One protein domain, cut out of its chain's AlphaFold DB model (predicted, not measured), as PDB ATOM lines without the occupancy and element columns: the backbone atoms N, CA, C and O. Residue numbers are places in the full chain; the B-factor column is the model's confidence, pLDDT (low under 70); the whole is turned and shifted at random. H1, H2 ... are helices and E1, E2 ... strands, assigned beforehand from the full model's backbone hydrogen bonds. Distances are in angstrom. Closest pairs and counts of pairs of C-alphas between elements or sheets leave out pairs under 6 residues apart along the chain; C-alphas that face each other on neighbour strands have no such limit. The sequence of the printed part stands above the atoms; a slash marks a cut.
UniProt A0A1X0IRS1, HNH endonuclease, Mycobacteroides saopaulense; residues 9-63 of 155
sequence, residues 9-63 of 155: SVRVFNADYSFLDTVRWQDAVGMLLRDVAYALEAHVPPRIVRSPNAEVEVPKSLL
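This is residues 9 to 63 of the 155 residues of the protein "HNH endonuclease" of Mycobacteroides saopaulense (UniProt A0A1X0IRS1). A strongly twisted four-stranded sheet is covered on one face by a single helix, H1, and a two-stranded hairpin, E4 and E5, extends the model to one side, where residues 50 to 55 stick out. The 55 printed residues run E1, E2, H1, E3, E4, E5, E6, of mixed class. The mixed sheet has the order E2, E1, E6, E3; E4 and E5 are antiparallel. The whole is compact, with a radius of gyration of the C-alphas of 10.8 A and spans of 35 by 24 by 15 A.

E1, residues 10 to 13, begins at C-alpha 10 (43.486, -2.754, 177.742). E2 is residues 19 to 23, 11.8 A; H1 is residues 25 to 33, 12.3 A; E3 is residues 37 to 41, 12.0 A. E4, residues 48 to 51, and E5, residues 54 to 57, precede E6, residues 61 to 63, which ends at C-alpha 63 (49.851, -4.777, 186.082).

E1 and E2 form an antiparallel hairpin, with N 10 and O 23 2.8 A apart. E1 and E6 are parallel at 26 degrees, with N 62 and O 11 at 2.8 A. E6 and E3 are antiparallel, with N 38 and O 63 at 2.8 A. E2, H1 and E3 form a split strand-helix-strand unit, two strands of one sheet with a helix between them along the chain and with E1 and E6 between them in the sheet; its crossover is right-handed. H1 is on this sheet at a height of 8.9 A, over E6 and only just over E1, where 3 of its C-alphas fall. Every O i to N i+4 pair in H1 is within hydrogen-bond range. In the hairpin E4 and E5, N 49 and O 56 are 2.8 A apart. The closest C-alphas of H1 and E5, Val 29 and Val 56, are 7.3 A apart; H1 and E4 are apart.

The C-alphas farthest apart, of Asp 16 and Pro 52, are 35.8 A apart. The printed part has no cut and no long link. No printed residue is under pLDDT 70.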
ATOM      1  N   SER A   9      40.552  -2.054 173.916       89.75
ATOM      2  CA  SER A   9      40.651  -1.801 175.342       89.75
ATOM      3  C   SER A   9      41.742  -2.671 175.980       89.75
ATOM      4  O   SER A   9      42.055  -3.765 175.507       89.75
ATOM      5  N   VAL A  10      42.339  -2.159 177.054       95.50
ATOM      6  CA  VAL A  10      43.486  -2.754 177.742       95.50
ATOM      7  C   VAL A  10      43.027  -3.281 179.092       95.50
ATOM      8  O   VAL A  10      42.388  -2.564 179.862       95.50
ATOM      9  N   ARG A  11      43.359  -4.537 179.399       96.94
ATOM     10  CA  ARG A  11      43.040  -5.134 180.705       96.94
ATOM     11  C   ARG A  11      44.000  -4.617 181.765       96.94
ATOM     12  O   ARG A  11      45.206  -4.604 181.537       96.94
ATOM     13  N   VAL A  12      43.478  -4.256 182.926       96.75
ATOM     14  CA  VAL A  12      44.273  -3.866 184.088       96.75
ATOM     15  C   VAL A  12      44.150  -4.955 185.138       96.75
ATOM     16  O   VAL A  12      43.049  -5.376 185.495       96.75
ATOM     17  N   PHE A  13      45.293  -5.405 185.626       96.69
ATOM     18  CA  PHE A  13      45.425  -6.325 186.736       96.69
ATOM     19  C   PHE A  13      45.978  -5.585 187.943       96.69
ATOM     20  O   PHE A  13      46.787  -4.663 187.827       96.69
ATOM     21  N   ASN A  14      45.523  -5.999 189.112       95.50
ATOM     22  CA  ASN A  14      46.022  -5.514 190.380       95.50
ATOM     23  C   ASN A  14      47.412  -6.108 190.676       95.50
ATOM     24  O   ASN A  14      47.839  -7.038 189.997       95.50
ATOM     25  N   ALA A  15      48.125  -5.607 191.686       94.56
ATOM     26  CA  ALA A  15      49.494  -6.054 191.991       94.56
ATOM     27  C   ALA A  15      49.601  -7.540 192.410       94.56
ATOM     28  O   ALA A  15      50.690  -8.104 192.396       94.56
ATOM     29  N   ASP A  16      48.483  -8.177 192.763       93.44
ATOM     30  CA  ASP A  16      48.363  -9.614 193.037       93.44
ATOM     31  C   ASP A  16      47.933 -10.436 191.805       93.44
ATOM     32  O   ASP A  16      47.569 -11.602 191.934       93.44
ATOM     33  N   TYR A  17      47.962  -9.833 190.612       94.62
ATOM     34  CA  TYR A  17      47.518 -10.408 189.339       94.62
ATOM     35  C   TYR A  17      46.009 -10.691 189.240       94.62
ATOM     36  O   TYR A  17      45.555 -11.251 188.237       94.62
ATOM     37  N   SER A  18      45.197 -10.268 190.215       91.56
ATOM     38  CA  SER A  18      43.740 -10.309 190.071       91.56
ATOM     39  C   SER A  18      43.277  -9.325 188.994       91.56
ATOM     40  O   SER A  18      43.837  -8.241 188.821       91.56
ATOM     41  N   PHE A  19      42.262  -9.704 188.217       93.69
ATOM     42  CA  PHE A  19      41.682  -8.798 187.225       93.69
ATOM     43  C   PHE A  19      40.979  -7.633 187.932       93.69
ATOM     44  O   PHE A  19      40.132  -7.860 188.793       93.69
ATOM     45  N   LEU A  20      41.329  -6.405 187.551       91.38
ATOM     46  CA  LEU A  20      40.816  -5.187 188.168       91.38
ATOM     47  C   LEU A  20      39.726  -4.541 187.313       91.38
ATOM     48  O   LEU A  20      38.608  -4.349 187.782       91.38
ATOM     49  N   ASP A  21      40.061  -4.187 186.073       92.12
ATOM     50  CA  ASP A  21      39.148  -3.497 185.160       92.12
ATOM     51  C   ASP A  21      39.657  -3.568 183.707       92.12
ATOM     52  O   ASP A  21      40.705  -4.144 183.407       92.12
ATOM     53  N   THR A  22      38.917  -2.965 182.783       94.44
ATOM     54  CA  THR A  22      39.304  -2.735 181.392       94.44
ATOM     55  C   THR A  22      39.242  -1.244 181.082       94.44
ATOM     56  O   THR A  22      38.192  -0.619 181.188       94.44
ATOM     57  N   VAL A  23      40.368  -0.668 180.662       94.81
ATOM     58  CA  VAL A  23      40.502   0.770 180.375       94.81
ATOM     59  C   VAL A  23      40.679   1.021 178.880       94.81
ATOM     60  O   VAL A  23      40.984   0.111 178.103       94.81
ATOM     61  N   ARG A  24      40.507   2.272 178.445       94.94
ATOM     62  CA  ARG A  24      40.842   2.655 177.069       94.94
ATOM     63  C   ARG A  24      42.360   2.673 176.905       94.94
ATOM     64  O   ARG A  24      43.093   2.952 177.854       94.94
ATOM     65  N   TRP A  25      42.842   2.442 175.688       93.19
ATOM     66  CA  TRP A  25      44.279   2.423 175.410       93.19
ATOM     67  C   TRP A  25      44.979   3.750 175.748       93.19
ATOM     68  O   TRP A  25      46.126   3.732 176.182       93.19
ATOM     69  N   GLN A  26      44.300   4.898 175.611       92.56
ATOM     70  CA  GLN A  26      44.855   6.204 175.986       92.56
ATOM     71  C   GLN A  26      45.121   6.288 177.491       92.56
ATOM     72  O   GLN A  26      46.166   6.782 177.911       92.56
ATOM     73  N   ASP A  27      44.187   5.776 178.298       95.06
ATOM     74  CA  ASP A  27      44.319   5.756 179.753       95.06
ATOM     75  C   ASP A  27      45.453   4.804 180.161       95.06
ATOM     76  O   ASP A  27      46.266   5.152 181.015       95.06
ATOM     77  N   ALA A  28      45.566   3.650 179.489       95.19
ATOM     78  CA  ALA A  28      46.650   2.689 179.688       95.19
ATOM     79  C   ALA A  28      48.035   3.277 179.368       95.19
ATOM     80  O   ALA A  28      48.956   3.153 180.175       95.19
ATOM     81  N   VAL A  29      48.182   3.976 178.237       93.75
ATOM     82  CA  VAL A  29      49.414   4.712 177.906       93.75
ATOM     83  C   VAL A  29      49.709   5.760 178.978       93.75
ATOM     84  O   VAL A  29      50.831   5.848 179.466       93.75
ATOM     85  N   GLY A  30      48.693   6.506 179.419       94.50
ATOM     86  CA  GLY A  30      48.842   7.453 180.519       94.50
ATOM     87  C   GLY A  30      49.272   6.791 181.832       94.50
ATOM     88  O   GLY A  30      49.961   7.423 182.623       94.50
ATOM     89  N   MET A  31      48.864   5.550 182.105       96.19
ATOM     90  CA  MET A  31      49.298   4.791 183.286       96.19
ATOM     91  C   MET A  31      50.767   4.368 183.197       96.19
ATOM     92  O   MET A  31      51.473   4.500 184.195       96.19
ATOM     93  N   LEU A  32      51.228   3.930 182.020       94.81
ATOM     94  CA  LEU A  32      52.644   3.634 181.776       94.81
ATOM     95  C   LEU A  32      53.507   4.884 181.966       94.81
ATOM     96  O   LEU A  32      54.470   4.855 182.716       94.81
ATOM     97  N   LEU A  33      53.118   6.009 181.356       93.12
ATOM     98  CA  LEU A  33      53.877   7.266 181.426       93.12
ATOM     99  C   LEU A  33      53.932   7.892 182.829       93.12
ATOM    100  O   LEU A  33      54.755   8.768 183.073       93.12
ATOM    101  N   ARG A  34      53.031   7.494 183.735       96.31
ATOM    102  CA  ARG A  34      53.008   7.931 185.142       96.31
ATOM    103  C   ARG A  34      53.666   6.924 186.090       96.31
ATOM    104  O   ARG A  34      53.583   7.126 187.298       96.31
ATOM    105  N   ASP A  35      54.216   5.826 185.571       95.38
ATOM    106  CA  ASP A  35      54.814   4.736 186.352       95.38
ATOM    107  C   ASP A  35      53.869   4.134 187.417       95.38
ATOM    108  O   ASP A  35      54.285   3.661 188.479       95.38
ATOM    109  N   VAL A  36      52.557   4.133 187.141       96.56
ATOM    110  CA  VAL A  36      51.543   3.523 188.031       96.56
ATOM    111  C   VAL A  36      51.172   2.096 187.625       96.56
ATOM    112  O   VAL A  36      50.464   1.407 188.362       96.56
ATOM    113  N   ALA A  37      51.664   1.628 186.476       97.25
ATOM    114  CA  ALA A  37      51.523   0.252 186.015       97.25
ATOM    115  C   ALA A  37      52.672  -0.155 185.081       97.25
ATOM    116  O   ALA A  37      53.283   0.699 184.445       97.25
ATOM    117  N   TYR A  38      52.900  -1.461 184.945       96.62
ATOM    118  CA  TYR A  38      53.815  -2.058 183.970       96.62
ATOM    119  C   TYR A  38      53.041  -2.823 182.895       96.62
ATOM    120  O   TYR A  38      51.974  -3.374 183.171       96.62
ATOM    121  N   ALA A  39      53.582  -2.892 181.677       96.12
ATOM    122  CA  ALA A  39      53.039  -3.746 180.625       96.12
ATOM    123  C   ALA A  39      53.240  -5.224 180.992       96.12
ATOM    124  O   ALA A  39      54.370  -5.677 181.152       96.12
ATOM    125  N   LEU A  40      52.138  -5.960 181.131       96.38
ATOM    126  CA  LEU A  40      52.151  -7.391 181.436       96.38
ATOM    127  C   LEU A  40      52.177  -8.231 180.155       96.38
ATOM    128  O   LEU A  40      52.922  -9.200 180.060       96.38
ATOM    129  N   GLU A  41      51.389  -7.837 179.153       95.38
ATOM    130  CA  GLU A  41      51.392  -8.452 177.826       95.38
ATOM    131  C   GLU A  41      51.448  -7.374 176.741       95.38
ATOM    132  O   GLU A  41      50.740  -6.366 176.814       95.38
ATOM    133  N   ALA A  42      52.237  -7.630 175.701       92.62
ATOM    134  CA  ALA A  42      52.312  -6.825 174.486       92.62
ATOM    135  C   ALA A  42      51.399  -7.384 173.380       92.62
ATOM    136  O   ALA A  42      50.917  -8.521 173.451       92.62
ATOM    137  N   HIS A  43      51.149  -6.587 172.342       89.56
ATOM    138  CA  HIS A  43      50.472  -7.076 171.142       89.56
ATOM    139  C   HIS A  43      51.462  -7.769 170.199       89.56
ATOM    140  O   HIS A  43      52.621  -7.382 170.096       89.56
ATOM    141  N   VAL A  44      50.982  -8.769 169.457       89.06
ATOM    142  CA  VAL A  44      51.725  -9.387 168.352       89.06
ATOM    143  C   VAL A  44      50.848  -9.302 167.096       89.06
ATOM    144  O   VAL A  44      49.806  -9.962 167.059       89.06
ATOM    145  N   PRO A  45      51.201  -8.481 166.086       89.56
ATOM    146  CA  PRO A  45      52.361  -7.580 166.036       89.56
ATOM    147  C   PRO A  45      52.244  -6.374 167.003       89.56
ATOM    148  O   PRO A  45      51.122  -6.042 167.407       89.56
ATOM    149  N   PRO A  46      53.367  -5.699 167.340       88.94
ATOM    150  CA  PRO A  46      53.374  -4.522 168.211       88.94
ATOM    151  C   PRO A  46      52.457  -3.409 167.707       88.94
ATOM    152  O   PRO A  46      52.349  -3.159 166.502       88.94
ATOM    153  N   ARG A  47      51.815  -2.703 168.639       89.38
ATOM    154  CA  ARG A  47      50.960  -1.547 168.336       89.38
ATOM    155  C   ARG A  47      51.580  -0.288 168.915       89.38
ATOM    156  O   ARG A  47      51.513  -0.076 170.116       89.38
ATOM    157  N   ILE A  48      52.155   0.553 168.063       89.56
ATOM    158  CA  ILE A  48      52.911   1.733 168.493       89.56
ATOM    159  C   ILE A  48      52.090   3.000 168.263       89.56
ATOM    160  O   ILE A  48      51.575   3.235 167.168       89.56
ATOM    161  N   VAL A  49      51.997   3.832 169.295       88.31
ATOM    162  CA  VAL A  49      51.473   5.196 169.220       88.31
ATOM    163  C   VAL A  49      52.651   6.158 169.202       88.31
ATOM    164  O   VAL A  49      53.597   6.016 169.974       88.31
ATOM    165  N   ARG A  50      52.592   7.145 168.307       87.88
ATOM    166  CA  ARG A  50      53.675   8.104 168.085       87.88
ATOM    167  C   ARG A  50      53.222   9.521 168.387       87.88
ATOM    168  O   ARG A  50      52.116   9.923 168.035       87.88
ATOM    169  N   SER A  51      54.118  10.278 168.994       83.88
ATOM    170  CA  SER A  51      54.096  11.733 169.081       83.88
ATOM    171  C   SER A  51      55.385  12.269 168.443       83.88
ATOM    172  O   SER A  51      56.306  11.483 168.218       83.88
ATOM    173  N   PRO A  52      55.504  13.582 168.176       90.56
ATOM    174  CA  PRO A  52      56.721  14.143 167.587       90.56
ATOM    175  C   PRO A  52      58.020  13.783 168.328       90.56
ATOM    176  O   PRO A  52      59.062  13.692 167.692       90.56
ATOM    177  N   ASN A  53      57.951  13.546 169.645       89.81
ATOM    178  CA  ASN A  53      59.124  13.321 170.497       89.81
ATOM    179  C   ASN A  53      59.097  11.987 171.268       89.81
ATOM    180  O   ASN A  53      59.943  11.776 172.131       89.81
ATOM    181  N   ALA A  54      58.124  11.103 171.023       83.62
ATOM    182  CA  ALA A  54      58.011   9.844 171.761       83.62
ATOM    183  C   ALA A  54      57.260   8.775 170.969       83.62
ATOM    184  O   ALA A  54      56.255   9.069 170.318       83.62
ATOM    185  N   GLU A  55      57.698   7.528 171.110       89.50
ATOM    186  CA  GLU A  55      56.977   6.340 170.659       89.50
ATOM    187  C   GLU A  55      56.647   5.478 171.880       89.50
ATOM    188  O   GLU A  55      57.523   5.199 172.697       89.50
ATOM    189  N   VAL A  56      55.383   5.082 172.021       89.44
ATOM    190  CA  VAL A  56      54.917   4.237 173.125       89.44
ATOM    191  C   VAL A  56      54.158   3.054 172.547       89.44
ATOM    192  O   VAL A  56      53.217   3.227 171.771       89.44
ATOM    193  N   GLU A  57      54.555   1.845 172.927       91.50
ATOM    194  CA  GLU A  57      53.787   0.649 172.605       91.50
ATOM    195  C   GLU A  57      52.535   0.575 173.486       91.50
ATOM    196  O   GLU A  57      52.596   0.702 174.708       91.50
ATOM    197  N   VAL A  58      51.381   0.371 172.857       93.44
ATOM    198  CA  VAL A  58      50.126   0.115 173.555       93.44
ATOM    199  C   VAL A  58      50.181  -1.309 174.108       93.44
ATOM    200  O   VAL A  58      50.310  -2.252 173.326       93.44
ATOM    201  N   PRO A  59      50.060  -1.500 175.430       94.81
ATOM    202  CA  PRO A  59      50.053  -2.829 176.014       94.81
ATOM    203  C   PRO A  59      48.706  -3.511 175.764       94.81
ATOM    204  O   PRO A  59      47.660  -2.866 175.735       94.81
ATOM    205  N   LYS A  60      48.713  -4.838 175.671       95.44
ATOM    206  CA  LYS A  60      47.493  -5.655 175.692       95.44
ATOM    207  C   LYS A  60      46.931  -5.759 177.114       95.44
ATOM    208  O   LYS A  60      45.712  -5.795 177.309       95.44
ATOM    209  N   SER A  61      47.810  -5.795 178.116       96.88
ATOM    210  CA  SER A  61      47.422  -5.728 179.525       96.88
ATOM    211  C   SER A  61      48.469  -5.055 180.409       96.88
ATOM    212  O   SER A  61      49.655  -5.022 180.084       96.88
ATOM    213  N   LEU A  62      48.005  -4.513 181.532       97.75
ATOM    214  CA  LEU A  62      48.785  -3.797 182.532       97.75
ATOM    215  C   LEU A  62      48.716  -4.492 183.892       97.75
ATOM    216  O   LEU A  62      47.667  -5.014 184.254       97.75
ATOM    217  N   LEU A  63      49.792  -4.407 184.669       97.88
ATOM    218  CA  LEU A  63      49.851  -4.777 186.082       97.88
ATOM    219  C   LEU A  63      50.122  -3.523 186.916       97.88
ATOM    220  O   LEU A  63      51.106  -2.827 186.667       97.88
TER     221      LEU A  63